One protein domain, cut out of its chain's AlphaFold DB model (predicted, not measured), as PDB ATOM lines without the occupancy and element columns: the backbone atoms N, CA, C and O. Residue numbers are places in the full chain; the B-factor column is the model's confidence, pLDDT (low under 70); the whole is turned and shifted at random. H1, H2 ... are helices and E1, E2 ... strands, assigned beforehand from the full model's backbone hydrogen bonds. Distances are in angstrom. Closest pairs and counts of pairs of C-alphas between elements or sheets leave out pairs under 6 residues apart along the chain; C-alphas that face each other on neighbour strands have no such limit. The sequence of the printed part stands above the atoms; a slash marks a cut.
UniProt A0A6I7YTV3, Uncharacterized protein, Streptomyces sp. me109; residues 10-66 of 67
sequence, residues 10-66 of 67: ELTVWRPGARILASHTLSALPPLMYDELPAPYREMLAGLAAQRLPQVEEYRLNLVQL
ATOM      1  N   GLU A  10     184.613 189.368 124.975       88.69
ATOM      2  CA  GLU A  10     184.783 188.792 123.631       88.69
ATOM      3  C   GLU A  10     184.143 187.402 123.491       88.69
ATOM      4  O   GLU A  10     183.696 187.029 122.404       88.69
ATOM      5  N   LEU A  11     183.984 186.662 124.597       85.44
ATOM      6  CA  LEU A  11     183.278 185.377 124.601       85.44
ATOM      7  C   LEU A  11     181.839 185.493 124.084       85.44
ATOM      8  O   LEU A  11     181.331 184.551 123.477       85.44
ATOM      9  N   THR A  12     181.186 186.639 124.292       87.00
ATOM     10  CA  THR A  12     179.813 186.878 123.819       87.00
ATOM     11  C   THR A  12     179.735 187.023 122.296       87.00
ATOM     12  O   THR A  12     178.715 186.683 121.697       87.00
ATOM     13  N   VAL A  13     180.831 187.458 121.665       88.00
ATOM     14  CA  VAL A  13     180.976 187.542 120.205       88.00
ATOM     15  C   VAL A  13     181.268 186.160 119.629       88.00
ATOM     16  O   VAL A  13     180.658 185.764 118.638       88.00
ATOM     17  N   TRP A  14     182.171 185.403 120.259       87.12
ATOM     18  CA  TRP A  14     182.525 184.054 119.804       87.12
ATOM     19  C   TRP A  14     181.377 183.056 119.976       87.12
ATOM     20  O   TRP A  14     181.242 182.128 119.179       87.12
ATOM     21  N   ARG A  15     180.544 183.237 121.008       87.50
ATOM     22  CA  ARG A  15     179.391 182.383 121.298       87.50
ATOM     23  C   ARG A  15     178.158 183.225 121.639       87.50
ATOM     24  O   ARG A  15     177.915 183.509 122.815       87.50
ATOM     25  N   PRO A  16     177.337 183.573 120.632       90.44
ATOM     26  CA  PRO A  16     176.090 184.293 120.851       90.44
ATOM     27  C   PRO A  16     175.204 183.593 121.889       90.44
ATOM     28  O   PRO A  16     175.038 182.374 121.864       90.44
ATOM     29  N   GLY A  17     174.647 184.374 122.816       89.81
ATOM     30  CA  GLY A  17     173.841 183.880 123.938       89.81
ATOM     31  C   GLY A  17     174.636 183.582 125.213       89.81
ATOM     32  O   GLY A  17     174.031 183.506 126.281       89.81
ATOM     33  N   ALA A  18     175.970 183.479 125.143       91.62
ATOM     34  CA  ALA A  18     176.794 183.418 126.344       91.62
ATOM     35  C   ALA A  18     176.752 184.760 127.094       91.62
ATOM     36  O   ALA A  18     176.684 185.829 126.484       91.62
ATOM     37  N   ARG A  19     176.801 184.711 128.427       91.69
ATOM     38  CA  ARG A  19     176.812 185.894 129.294       91.69
ATOM     39  C   ARG A  19     177.905 185.774 130.339       91.69
ATOM     40  O   ARG A  19     178.021 184.746 131.002       91.69
ATOM     41  N   ILE A  20     178.664 186.846 130.524       89.62
ATOM     42  CA  ILE A  20     179.585 186.966 131.654       89.62
ATOM     43  C   ILE A  20     178.768 187.415 132.863       89.62
ATOM     44  O   ILE A  20     178.173 188.490 132.847       89.62
ATOM     45  N   LEU A  21     178.697 186.569 133.888       89.88
ATOM     46  CA  LEU A  21     177.958 186.838 135.121       89.88
ATOM     47  C   LEU A  21     178.832 187.527 136.174       89.88
ATOM     48  O   LEU A  21     178.329 188.332 136.950       89.88
ATOM     49  N   ALA A  22     180.128 187.212 136.204       87.25
ATOM     50  CA  ALA A  22     181.096 187.830 137.103       87.25
ATOM     51  C   ALA A  22     182.522 187.686 136.557       87.25
ATOM     52  O   ALA A  22     182.822 186.736 135.834       87.25
ATOM     53  N   SER A  23     183.404 188.612 136.928       88.06
ATOM     54  CA  SER A  23     184.830 188.573 136.604       88.06
ATOM     55  C   SER A  23     185.625 189.061 137.811       88.06
ATOM     56  O   SER A  23     185.407 190.176 138.280       88.06
ATOM     57  N   HIS A  24     186.521 188.221 138.313       86.94
ATOM     58  CA  HIS A  24     187.336 188.452 139.504       86.94
ATOM     59  C   HIS A  24     188.808 188.204 139.184       86.94
ATOM     60  O   HIS A  24     189.112 187.491 138.231       86.94
ATOM     61  N   THR A  25     189.724 188.754 139.975       85.44
ATOM     62  CA  THR A  25     191.142 188.368 139.936       85.44
ATOM     63  C   THR A  25     191.430 187.351 141.035       85.44
ATOM     64  O   THR A  25     190.636 187.179 141.965       85.44
ATOM     65  N   LEU A  26     192.573 186.671 140.955       80.06
ATOM     66  CA  LEU A  26     192.999 185.728 141.992       80.06
ATOM     67  C   LEU A  26     193.149 186.397 143.377       80.06
ATOM     68  O   LEU A  26     192.955 185.750 144.402       80.06
ATOM     69  N   SER A  27     193.469 187.693 143.410       77.50
ATOM     70  CA  SER A  27     193.588 188.513 144.625       77.50
ATOM     71  C   SER A  27     192.250 189.081 145.123       77.50
ATOM     72  O   SER A  27     192.179 189.546 146.260       77.50
ATOM     73  N   ALA A  28     191.187 189.026 144.312       81.69
ATOM     74  CA  ALA A  28     189.862 189.578 144.609       81.69
ATOM     75  C   ALA A  28     188.741 188.548 144.378       81.69
ATOM     76  O   ALA A  28     187.718 188.839 143.744       81.69
ATOM     77  N   LEU A  29     188.950 187.325 144.877       84.88
ATOM     78  CA  LEU A  29     187.968 186.247 144.786       84.88
ATOM     79  C   LEU A  29     186.657 186.597 145.513       84.88
ATOM     80  O   LEU A  29     186.673 187.317 146.516       84.88
ATOM     81  N   PRO A  30     185.515 186.045 145.062       87.12
ATOM     82  CA  PRO A  30     184.269 186.117 145.815       87.12
ATOM     83  C   PRO A  30     184.454 185.563 147.238       87.12
ATOM     84  O   PRO A  30     185.020 184.475 147.371       87.12
ATOM     85  N   PRO A  31     183.933 186.229 148.286       86.06
ATOM     86  CA  PRO A  31     184.124 185.805 149.677       86.06
ATOM     87  C   PRO A  31     183.734 184.346 149.931       86.06
ATOM     88  O   PRO A  31     184.525 183.585 150.469       86.06
ATOM     89  N   LEU A  32     182.576 183.920 149.412       87.38
ATOM     90  CA  LEU A  32     182.112 182.533 149.530       87.38
ATOM     91  C   LEU A  32     183.101 181.524 148.935       87.38
ATOM     92  O   LEU A  32     183.298 180.454 149.489       87.38
ATOM     93  N   MET A  33     183.734 181.854 147.808       86.44
ATOM     94  CA  MET A  33     184.732 180.975 147.204       86.44
ATOM     95  C   MET A  33     186.025 180.979 148.016       86.44
ATOM     96  O   MET A  33     186.629 179.928 148.186       86.44
ATOM     97  N   TYR A  34     186.446 182.146 148.505       88.12
ATOM     98  CA  TYR A  34     187.642 182.284 149.328       88.12
ATOM     99  C   TYR A  34     187.525 181.492 150.637       88.12
ATOM    100  O   TYR A  34     188.462 180.786 151.002       88.12
ATOM    101  N   ASP A  35     186.376 181.559 151.306       90.88
ATOM    102  CA  ASP A  35     186.145 180.918 152.602       90.88
ATOM    103  C   ASP A  35     186.141 179.385 152.517       90.88
ATOM    104  O   ASP A  35     186.629 178.721 153.433       90.88
ATOM    105  N   GLU A  36     185.701 178.819 151.392       92.75
ATOM    106  CA  GLU A  36     185.718 177.372 151.132       92.75
ATOM    107  C   GLU A  36     187.119 176.824 150.797       92.75
ATOM    108  O   GLU A  36     187.330 175.608 150.765       92.75
ATOM    109  N   LEU A  37     188.112 177.689 150.556       89.50
ATOM    110  CA  LEU A  37     189.475 177.234 150.286       89.50
ATOM    111  C   LEU A  37     190.145 176.696 151.561       89.50
ATOM    112  O   LEU A  37     190.031 177.299 152.633       89.50
ATOM    113  N   PRO A  38     190.944 175.617 151.456       94.94
ATOM    114  CA  PRO A  38     191.797 175.182 152.556       94.94
ATOM    115  C   PRO A  38     192.708 176.312 153.055       94.94
ATOM    116  O   PRO A  38     193.222 177.109 152.266       94.94
ATOM    117  N   ALA A  39     192.956 176.346 154.369       92.88
ATOM    118  CA  ALA A  39     193.701 177.423 155.027       92.88
ATOM    119  C   ALA A  39     195.048 177.793 154.359       92.88
ATOM    120  O   ALA A  39     195.267 178.989 154.159       92.88
ATOM    121  N   PRO A  40     195.893 176.838 153.910       91.94
ATOM    122  CA  PRO A  40     197.156 177.175 153.246       91.94
ATOM    123  C   PRO A  40     196.975 178.011 151.971       91.94
ATOM    124  O   PRO A  40     197.796 178.872 151.659       91.94
ATOM    125  N   TYR A  41     195.885 177.793 151.231       88.88
ATOM    126  CA  TYR A  41     195.599 178.557 150.019       88.88
ATOM    127  C   TYR A  41     195.085 179.956 150.337       88.88
ATOM    128  O   TYR A  41     195.480 180.908 149.671       88.88
ATOM    129  N   ARG A  42     194.259 180.108 151.379       89.88
ATOM    130  CA  ARG A  42     193.800 181.429 151.838       89.88
ATOM    131  C   ARG A  42     194.971 182.316 152.262       89.88
ATOM    132  O   ARG A  42     195.015 183.481 151.870       89.88
ATOM    133  N   GLU A  43     195.939 181.753 152.987       90.38
ATOM    134  CA  GLU A  43     197.172 182.443 153.391       90.38
ATOM    135  C   GLU A  43     198.036 182.832 152.188       90.38
ATOM    136  O   GLU A  43     198.463 183.983 152.076       90.38
ATOM    137  N   MET A  44     198.239 181.906 151.245       89.00
ATOM    138  CA  MET A  44     198.964 182.184 150.003       89.00
ATOM    139  C   MET A  44     198.314 183.332 149.220       89.00
ATOM    140  O   MET A  44     199.002 184.267 148.815       89.00
ATOM    141  N   LEU A  45     196.994 183.292 149.025       86.00
ATOM    142  CA  LEU A  45     196.256 184.322 148.293       86.00
ATOM    143  C   LEU A  45     196.307 185.682 148.995       86.00
ATOM    144  O   LEU A  45     196.499 186.695 148.327       86.00
ATOM    145  N   ALA A  46     196.212 185.711 150.326       85.38
ATOM    146  CA  ALA A  46     196.392 186.937 151.100       85.38
ATOM    147  C   ALA A  46     197.808 187.514 150.916       85.38
ATOM    148  O   ALA A  46     197.968 188.717 150.704       85.38
ATOM    149  N   GLY A  47     198.831 186.653 150.916       87.19
ATOM    150  CA  GLY A  47     200.213 187.042 150.637       87.19
ATOM    151  C   GLY A  47     200.412 187.585 149.219       87.19
ATOM    152  O   GLY A  47     201.141 188.559 149.033       87.19
ATOM    153  N   LEU A  48     199.754 186.999 148.215       83.69
ATOM    154  CA  LEU A  48     199.797 187.482 146.831       83.69
ATOM    155  C   LEU A  48     199.074 188.826 146.672       83.69
ATOM    156  O   LEU A  48     199.612 189.740 146.045       83.69
ATOM    157  N   ALA A  49     197.899 188.977 147.288       81.19
ATOM    158  CA  ALA A  49     197.136 190.224 147.278       81.19
ATOM    159  C   ALA A  49     197.918 191.378 147.931       81.19
ATOM    160  O   ALA A  49     197.940 192.487 147.400       81.19
ATOM    161  N   ALA A  50     198.626 191.113 149.036       83.88
ATOM    162  CA  ALA A  50     199.463 192.108 149.707       83.88
ATOM    163  C   ALA A  50     200.628 192.603 148.832       83.88
ATOM    164  O   ALA A  50     201.012 193.769 148.914       83.88
ATOM    165  N   GLN A  51     201.174 191.739 147.974       81.75
ATOM    166  CA  GLN A  51     202.297 192.076 147.094       81.75
ATOM    167  C   GLN A  51     201.876 192.841 145.829       81.75
ATOM    168  O   GLN A  51     202.740 193.411 145.166       81.75
ATOM    169  N   ARG A  52     200.574 192.868 145.489       73.06
ATOM    170  CA  ARG A  52     200.008 193.538 144.296       73.06
ATOM    171  C   ARG A  52     200.804 193.263 143.014       73.06
ATOM    172  O   ARG A  52     201.072 194.170 142.226       73.06
ATOM    173  N   LEU A  53     201.223 192.012 142.833       74.81
ATOM    174  CA  LEU A  53     202.027 191.611 141.684       74.81
ATOM    175  C   LEU A  53     201.189 191.754 140.402       74.81
ATOM    176  O   LEU A  53     200.149 191.102 140.302       74.81
ATOM    177  N   PRO A  54     201.638 192.533 139.399       69.69
ATOM    178  CA  PRO A  54     200.873 192.758 138.170       69.69
ATOM    179  C   PRO A  54     200.484 191.455 137.465       69.69
ATOM    180  O   PRO A  54     199.366 191.314 136.992       69.69
ATOM    181  N   GLN A  55     201.384 190.469 137.489       70.50
ATOM    182  CA  GLN A  55     201.187 189.159 136.862       70.50
ATOM    183  C   GLN A  55     200.059 188.345 137.511       70.50
ATOM    184  O   GLN A  55     199.483 187.475 136.871       70.50
ATOM    185  N   VAL A  56     199.744 188.594 138.787       66.31
ATOM    186  CA  VAL A  56     198.665 187.897 139.507       66.31
ATOM    187  C   VAL A  56     197.315 188.542 139.203       66.31
ATOM    188  O   VAL A  56     196.310 187.843 139.091       66.31
ATOM    189  N   GLU A  57     197.294 189.861 139.010       67.81
ATOM    190  CA  GLU A  57     196.094 190.605 138.611       67.81
ATOM    191  C   GLU A  57     195.646 190.266 137.179       67.81
ATOM    192  O   GLU A  57     194.469 190.390 136.844       67.81
ATOM    193  N   GLU A  58     196.562 189.774 136.339       72.94
ATOM    194  CA  GLU A  58     196.250 189.271 134.997       72.94
ATOM    195  C   GLU A  58     195.476 187.940 135.022       72.94
ATOM    196  O   GLU A  58     194.762 187.621 134.066       72.94
ATOM    197  N   TYR A  59     195.543 187.171 136.118       77.44
ATOM    198  CA  TYR A  59     194.773 185.935 136.259       77.44
ATOM    199  C   TYR A  59     193.330 186.228 136.656       77.44
ATOM    200  O   TYR A  59     192.988 186.380 137.833       77.44
ATOM    201  N   ARG A  60     192.467 186.257 135.639       80.88
ATOM    202  CA  ARG A  60     191.029 186.464 135.801       80.88
ATOM    203  C   ARG A  60     190.273 185.146 135.931       80.88
ATOM    204  O   ARG A  60     190.418 184.242 135.110       80.88
ATOM    205  N   LEU A  61     189.393 185.082 136.921       85.00
ATOM    206  CA  LEU A  61     188.365 184.065 137.078       85.00
ATOM    207  C   LEU A  61     187.032 184.640 136.586       85.00
ATOM    208  O   LEU A  61     186.561 185.649 137.107       85.00
ATOM    209  N   ASN A  62     186.421 184.008 135.586       87.81
ATOM    210  CA  ASN A  62     185.165 184.474 135.001       87.81
ATOM    211  C   ASN A  62     184.064 183.441 135.229       87.81
ATOM    212  O   ASN A  62     184.239 182.265 134.912       87.81
ATOM    213  N   LEU A  63     182.916 183.887 135.734       88.00
ATOM    214  CA  LEU A  63     181.701 183.086 135.763       88.00
ATOM    215  C   LEU A  63     180.921 183.353 134.478       88.00
ATOM    216  O   LEU A  63     180.539 184.491 134.206       88.00
ATOM    217  N   VAL A  64     180.682 182.302 133.698       89.69
ATOM    218  CA  VAL A  64     180.033 182.400 132.388       89.69
ATOM    219  C   VAL A  64     178.785 181.531 132.371       89.69
ATOM    220  O   VAL A  64     178.843 180.344 132.685       89.69
ATOM    221  N   GLN A  65     177.662 182.116 131.970       90.50
ATOM    222  CA  GLN A  65     176.470 181.379 131.580       90.50
ATOM    223  C   GLN A  65     176.558 181.071 130.088       90.50
ATOM    224  O   GLN A  65     176.733 181.977 129.273       90.50
ATOM    225  N   LEU A  66     176.445 179.795 129.737       89.88
ATOM    226  CA  LEU A  66     176.358 179.354 128.348       89.88
ATOM    227  C   LEU A  66     174.882 179.317 127.897       89.88
ATOM    228  O   LEU A  66     174.014 179.230 128.768       89.88
TER     229      LEU A  66
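Overview. This is residues 10 to 66 of the 67 residues of an uncharacterized protein of Streptomyces sp. me109 (UniProt A0A6I7YTV3). A two-stranded antiparallel ribbon, E1 and E2, makes one part of a flat, open shape, with the short helix H1 at one end of it. Past the other tip of the ribbon, residues 26 to 59 swing out in a loose loop through H2, H3 and H4 before E2 follows, and the long helix H3 stands across the far side of the shape, away from the ribbon. The printed part has 57 residues with four named helices and two named strands, in the order H1, E1, H2, H3, H4, E2, and its class is mixed, helices and strands. It is loose, with a radius of gyration of the C-alphas of 13.7 A, and it spans 39 by 25 by 12 A.

Along the chain. Find C-alpha 10 at (184.783, 188.792, 123.631); here H1 begins, residues 10 to 14. E1 follows, residues 19 to 25, and runs 18.0 A from C-alpha 19 to C-alpha 25 at (191.142, 188.368, 139.936). Next come H2, residues 31 to 35, and the longest helix, H3, residues 39 to 51, 18.7 A from first to last C-alpha. H4 is residues 54 to 57, and E2, residues 60 to 65, runs 16.0 A to C-alpha 65 at (176.470, 181.379, 131.580).

Arrangement. Look first at E1 and E2, antiparallel neighbours with 162 degrees between their directions. The C-alphas of Ser 23 and Asn 62 face each other at 4.4 A; N 19 and O 65 are 2.9 A apart and N 61 and O 24 are 2.8 A apart, both within hydrogen-bond range. The closest C-alphas of H1 and E1 are those of Thr 12 and Arg 19, the first residue of E1, 6.3 A apart. At the other end of E1, the closest C-alphas of E1 and H4 are those of Thr 25 and Glu 57, 5.6 A apart. H3 is close to H4 but not clearly touching it, with the C-alphas of Leu 48 and Val 56 closest at 7.4 A. H2 and H3 are also close but not clearly touching, with the C-alphas of Tyr 34 and Arg 42 closest at 6.7 A. H3 is apart from both E1 and E2. Every O i to N i+4 pair is within hydrogen-bond range in H1, H2 and H3, while H4 is too short for such a pair.

Size, cuts and confidence. The two C-alphas farthest apart are those of Pro 16 and Pro 40, at 39.3 A. Residues 35 to 41, of which 39 to 41 belong to H3, stand free. The five links between successive elements are tight, and the printed part has no cut. The mean pLDDT of the printed part is 85.2; look for values under 70 at residue 54 and residues 56 to 57.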